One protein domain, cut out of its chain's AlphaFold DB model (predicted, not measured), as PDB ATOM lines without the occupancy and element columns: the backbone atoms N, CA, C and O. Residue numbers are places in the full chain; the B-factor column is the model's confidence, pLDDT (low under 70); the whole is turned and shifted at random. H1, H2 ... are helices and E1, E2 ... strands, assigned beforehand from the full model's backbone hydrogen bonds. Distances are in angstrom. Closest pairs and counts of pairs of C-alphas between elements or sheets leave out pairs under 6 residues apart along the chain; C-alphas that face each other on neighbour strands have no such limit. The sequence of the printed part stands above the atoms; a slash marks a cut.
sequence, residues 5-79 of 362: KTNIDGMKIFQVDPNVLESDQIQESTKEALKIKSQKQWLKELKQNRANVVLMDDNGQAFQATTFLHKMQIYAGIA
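This is residues 5 to 79 of the 362 residues of an uncharacterized protein of Aquimarina intermedia (UniProt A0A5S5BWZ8). Picture an open, flat frame: a small, strongly twisted sheet built on the long strand E3 makes one side, and the chain loops out from it through H1, H2 and H3 and back again, with H2 across an empty middle from the sheet. H3 leads back and only grazes the sheet, while residues 23 to 33 and 35 to 41 stand free. The printed part has 75 residues, with three named helices and four named strands: along the chain E1 comes first, then the helices H1, H2 and H3, and after them the other three strands; in the branched sheet E3 is the antiparallel neighbour of E1, of E2 and of E4, and the class is mixed, helices and strands. The whole is loose, with a radius of gyration of the C-alphas of 14.2 A and spans of 41 by 33 by 17 A.

Start with E1, residues 12 to 15, an edge strand antiparallel to E3, residues 61 to 70; look for N 13 and O 62, 2.8 A apart and within hydrogen-bond range. Next comes H1, residues 18 to 21, which is not on the sheet. It is close to but not clearly touching H2, residues 24 to 36: their closest C-alphas, of Val 20 and Ile 26, are 7.5 A apart. H2 is not on the sheet, and meets H3, residues 39 to 47, only through their link. H3 is on the sheet but only grazes it with residues 43 to 47; the C-alphas of Lys 47 and Leu 69 in E3 are the closest, 7.0 A apart. Every O i to N i+4 pair is within hydrogen-bond range in H2 and H3, and H1 is too short for such a pair. E2, residues 53 to 56, forms a hairpin with E3, where N 63 and O 55 are within hydrogen-bond range at 2.8 A. E3 forms another with E4, residues 73 to 78, where N 66 and O 77 are within range at 2.9 A. E2, E3 and E4 are a meander, each strand the antiparallel neighbour of the one before. E1 and E4 lie on one side of E3, E2 on the other side.

Find C-alpha 12 at (118.721, 98.192, 65.159), where E1 begins; E1 is 8.2 A long and H1 5.3 A. From C-alpha 24 at (123.818, 99.738, 89.374) H2 runs 19.0 A, and H3 then covers 12.3 A. E2 spans 10.0 A, E3 27.2 A and E4 16.9 A, ending at C-alpha 78, (126.603, 102.701, 64.293).

Look to Lys 5 and Lys 35 for the two C-alphas farthest apart, 43.9 A. The printed part has no cut, and each link between named elements is tight. Mean pLDDT of the printed part is 82.4; residues 21 to 23 and residue 25 are under 70.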
ATOM      1  N   LYS A   5     119.645 115.684  52.587       85.44
ATOM      2  CA  LYS A   5     120.214 114.367  52.861       85.44
ATOM      3  C   LYS A   5     119.109 113.376  53.147       85.44
ATOM      4  O   LYS A   5     118.011 113.732  53.567       85.44
ATOM      5  N   THR A   6     119.404 112.126  52.875       87.94
ATOM      6  CA  THR A   6     118.569 110.999  53.245       87.94
ATOM      7  C   THR A   6     118.896 110.634  54.680       87.94
ATOM      8  O   THR A   6     120.063 110.602  55.064       87.94
ATOM      9  N   ASN A   7     117.871 110.377  55.479       89.06
ATOM     10  CA  ASN A   7     118.077 109.815  56.801       89.06
ATOM     11  C   ASN A   7     118.619 108.385  56.644       89.06
ATOM     12  O   ASN A   7     118.043 107.586  55.901       89.06
ATOM     13  N   ILE A   8     119.751 108.102  57.290       88.38
ATOM     14  CA  ILE A   8     120.394 106.791  57.276       88.38
ATOM     15  C   ILE A   8     120.216 106.192  58.667       88.38
ATOM     16  O   ILE A   8     120.902 106.567  59.618       88.38
ATOM     17  N   ASP A   9     119.291 105.247  58.763       88.56
ATOM     18  CA  ASP A   9     119.010 104.506  59.976       88.56
ATOM     19  C   ASP A   9     120.188 103.591  60.333       88.56
ATOM     20  O   ASP A   9     120.841 102.983  59.475       88.56
ATOM     21  N   GLY A  10     120.429 103.447  61.634       85.19
ATOM     22  CA  GLY A  10     121.307 102.412  62.160       85.19
ATOM     23  C   GLY A  10     120.660 101.029  62.099       85.19
ATOM     24  O   GLY A  10     119.441 100.893  62.223       85.19
ATOM     25  N   MET A  11     121.477  99.983  61.975       84.44
ATOM     26  CA  MET A  11     121.008  98.599  62.092       84.44
ATOM     27  C   MET A  11     120.602  98.297  63.542       84.44
ATOM     28  O   MET A  11     121.437  97.958  64.382       84.44
ATOM     29  N   LYS A  12     119.310  98.466  63.842       86.81
ATOM     30  CA  LYS A  12     118.721  98.192  65.159       86.81
ATOM     31  C   LYS A  12     118.742  96.695  65.455       86.81
ATOM     32  O   LYS A  12     118.408  95.893  64.587       86.81
ATOM     33  N   ILE A  13     119.098  96.337  66.685       85.88
ATOM     34  CA  ILE A  13     119.110  94.948  67.159       85.88
ATOM     35  C   ILE A  13     117.923  94.707  68.096       85.88
ATOM     36  O   ILE A  13     117.110  93.823  67.847       85.88
ATOM     37  N   PHE A  14     117.816  95.497  69.167       84.88
ATOM     38  CA  PHE A  14     116.750  95.412  70.168       84.88
ATOM     39  C   PHE A  14     116.577  96.758  70.884       84.88
ATOM     40  O   PHE A  14     117.384  97.671  70.710       84.88
ATOM     41  N   GLN A  15     115.522  96.882  71.688       87.38
ATOM     42  CA  GLN A  15     115.286  98.034  72.553       87.38
ATOM     43  C   GLN A  15     115.193  97.562  74.004       87.38
ATOM     44  O   GLN A  15     114.518  96.575  74.296       87.38
ATOM     45  N   VAL A  16     115.887  98.263  74.890       82.19
ATOM     46  CA  VAL A  16     115.867  98.060  76.340       82.19
ATOM     47  C   VAL A  16     115.110  99.219  76.979       82.19
ATOM     48  O   VAL A  16     115.094 100.324  76.440       82.19
ATOM     49  N   ASP A  17     114.468  98.972  78.119       80.06
ATOM     50  CA  ASP A  17     113.879 100.038  78.929       80.06
ATOM     51  C   ASP A  17     114.981 101.030  79.369       80.06
ATOM     52  O   ASP A  17     115.972 100.595  79.972       80.06
ATOM     53  N   PRO A  18     114.835 102.342  79.097       79.25
ATOM     54  CA  PRO A  18     115.812 103.354  79.496       79.25
ATOM     55  C   PRO A  18     116.107 103.364  80.999       79.25
ATOM     56  O   PRO A  18     117.213 103.689  81.406       79.25
ATOM     57  N   ASN A  19     115.169 102.947  81.849       77.50
ATOM     58  CA  ASN A  19     115.389 102.916  83.296       77.50
ATOM     59  C   ASN A  19     116.417 101.850  83.721       77.50
ATOM     60  O   ASN A  19     116.963 101.913  84.820       77.50
ATOM     61  N   VAL A  20     116.703 100.870  82.858       72.56
ATOM     62  CA  VAL A  20     117.742  99.857  83.099       72.56
ATOM     63  C   VAL A  20     119.136 100.439  82.841       72.56
ATOM     64  O   VAL A  20     120.093 100.001  83.483       72.56
ATOM     65  N   LEU A  21     119.258 101.449  81.966       66.81
ATOM     66  CA  LEU A  21     120.532 102.050  81.543       66.81
ATOM     67  C   LEU A  21     121.318 102.719  82.676       66.81
ATOM     68  O   LEU A  21     122.548 102.678  82.677       66.81
ATOM     69  N   GLU A  22     120.618 103.307  83.642       66.44
ATOM     70  CA  GLU A  22     121.224 104.032  84.766       66.44
ATOM     71  C   GLU A  22     121.334 103.188  86.044       66.44
ATOM     72  O   GLU A  22     121.750 103.679  87.092       66.44
ATOM     73  N   SER A  23     120.969 101.907  85.980       69.12
ATOM     74  CA  SER A  23     120.957 101.044  87.157       69.12
ATOM     75  C   SER A  23     122.359 100.541  87.532       69.12
ATOM     76  O   SER A  23     123.175 100.189  86.672       69.12
ATOM     77  N   ASP A  24     122.612 100.393  88.837       74.25
ATOM     78  CA  ASP A  24     123.818  99.738  89.374       74.25
ATOM     79  C   ASP A  24     124.037  98.328  88.781       74.25
ATOM     80  O   ASP A  24     125.172  97.852  88.664       74.25
ATOM     81  N   GLN A  25     122.958  97.692  88.311       69.25
ATOM     82  CA  GLN A  25     122.973  96.377  87.671       69.25
ATOM     83  C   GLN A  25     123.810  96.342  86.383       69.25
ATOM     84  O   GLN A  25     124.446  95.322  86.107       69.25
ATOM     85  N   ILE A  26     123.881  97.427  85.600       71.69
ATOM     86  CA  ILE A  26     124.736  97.464  84.397       71.69
ATOM     87  C   ILE A  26     126.213  97.522  84.774       71.69
ATOM     88  O   ILE A  26     127.038  96.846  84.150       71.69
ATOM     89  N   GLN A  27     126.569  98.290  85.806       73.12
ATOM     90  CA  GLN A  27     127.953  98.348  86.273       73.12
ATOM     91  C   GLN A  27     128.403  96.996  86.829       73.12
ATOM     92  O   GLN A  27     129.530  96.562  86.575       73.12
ATOM     93  N   GLU A  28     127.522  96.313  87.555       77.38
ATOM     94  CA  GLU A  28     127.778  94.980  88.092       77.38
ATOM     95  C   GLU A  28     127.903  93.932  86.974       77.38
ATOM     96  O   GLU A  28     128.921  93.240  86.902       77.38
ATOM     97  N   SER A  29     126.980  93.932  86.005       75.00
ATOM     98  CA  SER A  29     127.039  93.071  84.812       75.00
ATOM     99  C   SER A  29     128.310  93.302  83.988       75.00
ATOM    100  O   SER A  29     128.942  92.359  83.511       75.00
ATOM    101  N   THR A  30     128.743  94.561  83.850       75.06
ATOM    102  CA  THR A  30     129.990  94.918  83.150       75.06
ATOM    103  C   THR A  30     131.212  94.375  83.889       75.06
ATOM    104  O   THR A  30     132.119  93.813  83.268       75.06
ATOM    105  N   LYS A  31     131.244  94.494  85.224       80.00
ATOM    106  CA  LYS A  31     132.317  93.923  86.050       80.00
ATOM    107  C   LYS A  31     132.359  92.401  85.930       80.00
ATOM    108  O   LYS A  31     133.449  91.843  85.836       80.00
ATOM    109  N   GLU A  32     131.212  91.726  85.906       81.31
ATOM    110  CA  GLU A  32     131.144  90.275  85.704       81.31
ATOM    111  C   GLU A  32     131.598  89.848  84.306       81.31
ATOM    112  O   GLU A  32     132.430  88.946  84.180       81.31
ATOM    113  N   ALA A  33     131.163  90.547  83.258       78.19
ATOM    114  CA  ALA A  33     131.607  90.289  81.890       78.19
ATOM    115  C   ALA A  33     133.135  90.433  81.742       78.19
ATOM    116  O   ALA A  33     133.782  89.611  81.086       78.19
ATOM    117  N   LEU A  34     133.738  91.429  82.406       81.69
ATOM    118  CA  LEU A  34     135.191  91.638  82.401       81.69
ATOM    119  C   LEU A  34     135.974  90.573  83.186       81.69
ATOM    120  O   LEU A  34     137.145  90.345  82.875       81.69
ATOM    121  N   LYS A  35     135.348  89.891  84.160       84.38
ATOM    122  CA  LYS A  35     135.940  88.713  84.824       84.38
ATOM    123  C   LYS A  35     136.014  87.516  83.874       84.38
ATOM    124  O   LYS A  35     136.989  86.773  83.918       84.38
ATOM    125  N   ILE A  36     135.013  87.348  83.007       84.75
ATOM    126  CA  ILE A  36     134.976  86.277  81.997       84.75
ATOM    127  C   ILE A  36     135.991  86.560  80.884       84.75
ATOM    128  O   ILE A  36     136.674  85.653  80.407       84.75
ATOM    129  N   LYS A  37     136.106  87.825  80.464       83.44
ATOM    130  CA  LYS A  37     136.986  88.225  79.367       83.44
ATOM    131  C   LYS A  37     137.611  89.587  79.613       83.44
ATOM    132  O   LYS A  37     136.942  90.616  79.591       83.44
ATOM    133  N   SER A  38     138.934  89.596  79.756       85.81
ATOM    134  CA  SER A  38     139.676  90.838  79.980       85.81
ATOM    135  C   SER A  38     139.521  91.830  78.822       85.81
ATOM    136  O   SER A  38     139.469  91.454  77.645       85.81
ATOM    137  N   GLN A  39     139.572  93.124  79.141       83.69
ATOM    138  CA  GLN A  39     139.531  94.204  78.151       83.69
ATOM    139  C   GLN A  39     140.633  94.067  77.084       83.69
ATOM    140  O   GLN A  39     140.399  94.315  75.903       83.69
ATOM    141  N   LYS A  40     141.833  93.608  77.471       85.75
ATOM    142  CA  LYS A  40     142.953  93.371  76.544       85.75
ATOM    143  C   LYS A  40     142.627  92.281  75.521       85.75
ATOM    144  O   LYS A  40     142.978  92.417  74.348       85.75
ATOM    145  N   GLN A  41     141.961  91.212  75.950       85.88
ATOM    146  CA  GLN A  41     141.525  90.138  75.064       85.88
ATOM    147  C   GLN A  41     140.393  90.602  74.144       85.88
ATOM    148  O   GLN A  41     140.437  90.330  72.948       85.88
ATOM    149  N   TRP A  42     139.439  91.377  74.666       83.94
ATOM    150  CA  TRP A  42     138.372  91.975  73.862       83.94
ATOM    151  C   TRP A  42     138.919  92.912  72.772       83.94
ATOM    152  O   TRP A  42     138.597  92.749  71.598       83.94
ATOM    153  N   LEU A  43     139.856  93.801  73.121       82.88
ATOM    154  CA  LEU A  43     140.553  94.667  72.162       82.88
ATOM    155  C   LEU A  43     141.335  93.874  71.108       82.88
ATOM    156  O   LEU A  43     141.375  94.268  69.942       82.88
ATOM    157  N   LYS A  44     141.973  92.762  71.496       86.44
ATOM    158  CA  LYS A  44     142.674  91.881  70.551       86.44
ATOM    159  C   LYS A  44     141.700  91.264  69.549       86.44
ATOM    160  O   LYS A  44     142.014  91.217  68.366       86.44
ATOM    161  N   GLU A  45     140.540  90.812  70.008       86.69
ATOM    162  CA  GLU A  45     139.531  90.202  69.145       86.69
ATOM    163  C   GLU A  45     138.843  91.211  68.229       86.69
ATOM    164  O   GLU A  45     138.635  90.899  67.058       86.69
ATOM    165  N   LEU A  46     138.589  92.436  68.696       83.00
ATOM    166  CA  LEU A  46     138.137  93.520  67.823       83.00
ATOM    167  C   LEU A  46     139.127  93.791  66.691       83.00
ATOM    168  O   LEU A  46     138.735  93.838  65.532       83.00
ATOM    169  N   LYS A  47     140.429  93.883  66.998       80.62
ATOM    170  CA  LYS A  47     141.473  94.051  65.968       80.62
ATOM    171  C   LYS A  47     141.532  92.892  64.968       80.62
ATOM    172  O   LYS A  47     142.113  93.049  63.901       80.62
ATOM    173  N   GLN A  48     140.981  91.733  65.324       83.44
ATOM    174  CA  GLN A  48     140.942  90.530  64.495       83.44
ATOM    175  C   GLN A  48     139.579  90.313  63.815       83.44
ATOM    176  O   GLN A  48     139.397  89.258  63.212       83.44
ATOM    177  N   ASN A  49     138.630  91.255  63.919       75.00
ATOM    178  CA  ASN A  49     137.238  91.091  63.469       75.00
ATOM    179  C   ASN A  49     136.548  89.842  64.056       75.00
ATOM    180  O   ASN A  49     135.776  89.165  63.382       75.00
ATOM    181  N   ARG A  50     136.843  89.511  65.318       81.19
ATOM    182  CA  ARG A  50     136.265  88.358  66.038       81.19
ATOM    183  C   ARG A  50     135.265  88.746  67.124       81.19
ATOM    184  O   ARG A  50     134.786  87.880  67.846       81.19
ATOM    185  N   ALA A  51     134.962  90.031  67.257       78.50
ATOM    186  CA  ALA A  51     134.002  90.536  68.224       78.50
ATOM    187  C   ALA A  51     133.064  91.547  67.560       78.50
ATOM    188  O   ALA A  51     133.498  92.346  66.730       78.50
ATOM    189  N   ASN A  52     131.793  91.510  67.956       78.62
ATOM    190  CA  ASN A  52     130.801  92.508  67.575       78.62
ATOM    191  C   ASN A  52     130.756  93.607  68.636       78.62
ATOM    192  O   ASN A  52     130.897  93.333  69.831       78.62
ATOM    193  N   VAL A  53     130.529  94.841  68.195       84.06
ATOM    194  CA  VAL A  53     130.250  95.972  69.079       84.06
ATOM    195  C   VAL A  53     128.772  96.307  68.956       84.06
ATOM    196  O   VAL A  53     128.230  96.356  67.853       84.06
ATOM    197  N   VAL A  54     128.131  96.523  70.099       86.44
ATOM    198  CA  VAL A  54     126.771  97.052  70.187       86.44
ATOM    199  C   VAL A  54     126.878  98.425  70.832       86.44
ATOM    200  O   VAL A  54     127.554  98.575  71.848       86.44
ATOM    201  N   LEU A  55     126.259  99.422  70.213       84.31
ATOM    202  CA  LEU A  55     126.138 100.769  70.764       84.31
ATOM    203  C   LEU A  55     124.689 100.979  71.179       84.31
ATOM    204  O   LEU A  55     123.792 100.550  70.460       84.31
ATOM    205  N   MET A  56     124.464 101.622  72.316       85.69
ATOM    206  CA  MET A  56     123.122 101.940  72.792       85.69
ATOM    207  C   MET A  56     122.975 103.452  72.891       85.69
ATOM    208  O   MET A  56     123.922 104.118  73.309       85.69
ATOM    209  N   ASP A  57     121.836 103.979  72.453       84.12
ATOM    210  CA  ASP A  57     121.500 105.387  72.658       84.12
ATOM    211  C   ASP A  57     120.835 105.613  74.026       84.12
ATOM    212  O   ASP A  57     120.480 104.666  74.735       84.12
ATOM    213  N   ASP A  58     120.637 106.882  74.376       83.12
ATOM    214  CA  ASP A  58     120.022 107.291  75.646       83.12
ATOM    215  C   ASP A  58     118.554 106.831  75.777       83.12
ATOM    216  O   ASP A  58     117.994 106.813  76.869       83.12
ATOM    217  N   ASN A  59     117.922 106.415  74.672       84.50
ATOM    218  CA  ASN A  59     116.556 105.887  74.650       84.50
ATOM    219  C   ASN A  59     116.513 104.353  74.778       84.50
ATOM    220  O   ASN A  59     115.452 103.750  74.580       84.50
ATOM    221  N   GLY A  60     117.653 103.709  75.048       81.94
ATOM    222  CA  GLY A  60     117.757 102.257  75.163       81.94
ATOM    223  C   GLY A  60     117.705 101.512  73.829       81.94
ATOM    224  O   GLY A  60     117.542 100.292  73.824       81.94
ATOM    225  N   GLN A  61     117.834 102.190  72.683       87.81
ATOM    226  CA  GLN A  61     117.912 101.519  71.385       87.81
ATOM    227  C   GLN A  61     119.322 100.981  71.161       87.81
ATOM    228  O   GLN A  61     120.288 101.741  71.100       87.81
ATOM    229  N   ALA A  62     119.432  99.663  71.004       88.75
ATOM    230  CA  ALA A  62     120.682  98.986  70.715       88.75
ATOM    231  C   ALA A  62     120.887  98.852  69.202       88.75
ATOM    232  O   ALA A  62     120.040  98.326  68.474       88.75
ATOM    233  N   PHE A  63     122.054  99.277  68.738       89.19
ATOM    234  CA  PHE A  63     122.471  99.262  67.347       89.19
ATOM    235  C   PHE A  63     123.705  98.389  67.164       89.19
ATOM    236  O   PHE A  63     124.627  98.391  67.985       89.19
ATOM    237  N   GLN A  64     123.767  97.692  66.034       88.38
ATOM    238  CA  GLN A  64     125.001  97.064  65.593       88.38
ATOM    239  C   GLN A  64     126.006  98.156  65.242       88.38
ATOM    240  O   GLN A  64     125.677  99.102  64.529       88.38
ATOM    241  N   ALA A  65     127.238  98.023  65.721       87.88
ATOM    242  CA  ALA A  65     128.328  98.896  65.333       87.88
ATOM    243  C   ALA A  65     129.299  98.186  64.398       87.88
ATOM    244  O   ALA A  65     129.594  96.997  64.540       87.88
ATOM    245  N   THR A  66     129.816  98.950  63.444       83.69
ATOM    246  CA  THR A  66     130.965  98.552  62.641       83.69
ATOM    247  C   THR A  66     132.229  99.118  63.268       83.69
ATOM    248  O   THR A  66     132.211 100.206  63.852       83.69
ATOM    249  N   THR A  67     133.333  98.381  63.160       85.69
ATOM    250  CA  THR A  67     134.636  98.837  63.649       85.69
ATOM    251  C   THR A  67     135.674  98.780  62.546       85.69
ATOM    252  O   THR A  67     135.642  97.893  61.694       85.69
ATOM    253  N   PHE A  68     136.607  99.728  62.557       82.94
ATOM    254  CA  PHE A  68     137.757  99.705  61.664       82.94
ATOM    255  C   PHE A  68     139.006 100.244  62.361       82.94
ATOM    256  O   PHE A  68     138.941 101.086  63.260       82.94
ATOM    257  N   LEU A  69     140.165  99.735  61.945       84.44
ATOM    258  CA  LEU A  69     141.468 100.141  62.461       84.44
ATOM    259  C   LEU A  69     142.071 101.212  61.545       84.44
ATOM    260  O   LEU A  69     142.300 100.958  60.364       84.44
ATOM    261  N   HIS A  70     142.396 102.380  62.092       83.44
ATOM    262  CA  HIS A  70     143.112 103.429  61.370       83.44
ATOM    263  C   HIS A  70     144.189 104.053  62.263       83.44
ATOM    264  O   HIS A  70     143.922 104.413  63.404       83.44
ATOM    265  N   LYS A  71     145.434 104.143  61.767       86.62
ATOM    266  CA  LYS A  71     146.598 104.665  62.519       86.62
ATOM    267  C   LYS A  71     146.724 104.071  63.935       86.62
ATOM    268  O   LYS A  71     146.950 104.781  64.908       86.62
ATOM    269  N   MET A  72     146.572 102.747  64.038       82.44
ATOM    270  CA  MET A  72     146.594 101.968  65.291       82.44
ATOM    271  C   MET A  72     145.462 102.265  66.292       82.44
ATOM    272  O   MET A  72     145.440 101.662  67.367       82.44
ATOM    273  N   GLN A  73     144.506 103.122  65.940       83.69
ATOM    274  CA  GLN A  73     143.312 103.410  66.729       83.69
ATOM    275  C   GLN A  73     142.108 102.657  66.161       83.69
ATOM    276  O   GLN A  73     141.973 102.500  64.945       83.69
ATOM    277  N   ILE A  74     141.260 102.144  67.052       84.56
ATOM    278  CA  ILE A  74     140.003 101.490  66.681       84.56
ATOM    279  C   ILE A  74     138.920 102.558  66.713       84.56
ATOM    280  O   ILE A  74     138.709 103.185  67.748       84.56
ATOM    281  N   TYR A  75     138.234 102.726  65.592       84.00
ATOM    282  CA  TYR A  75     137.035 103.542  65.498       84.00
ATOM    283  C   TYR A  75     135.830 102.614  65.455       84.00
ATOM    284  O   TYR A  75     135.875 101.562  64.815       84.00
ATOM    285  N   ALA A  76     134.767 103.004  66.149       84.81
ATOM    286  CA  ALA A  76     133.490 102.313  66.140       84.81
ATOM    287  C   ALA A  76     132.389 103.331  65.855       84.81
ATOM    288  O   ALA A  76     132.430 104.451  66.362       84.81
ATOM    289  N   GLY A  77     131.414 102.938  65.049       84.19
ATOM    290  CA  GLY A  77     130.239 103.748  64.760       84.19
ATOM    291  C   GLY A  77     129.045 102.854  64.475       84.19
ATOM    292  O   GLY A  77     129.217 101.684  64.127       84.19
ATOM    293  N   ILE A  78     127.842 103.402  64.633       87.38
ATOM    294  CA  ILE A  78     126.603 102.701  64.293       87.38
ATOM    295  C   ILE A  78     126.686 102.250  62.831       87.38
ATOM    296  O   ILE A  78     126.988 103.045  61.941       87.38
ATOM    297  N   ALA A  79     126.462 100.957  62.596       88.12
ATOM    298  CA  ALA A  79     126.458 100.386  61.262       88.12
ATOM    299  C   ALA A  79     125.267 100.971  60.484       88.12
ATOM    300  O   ALA A  79     124.122 100.814  60.924       88.12
TER     301      ALA A  79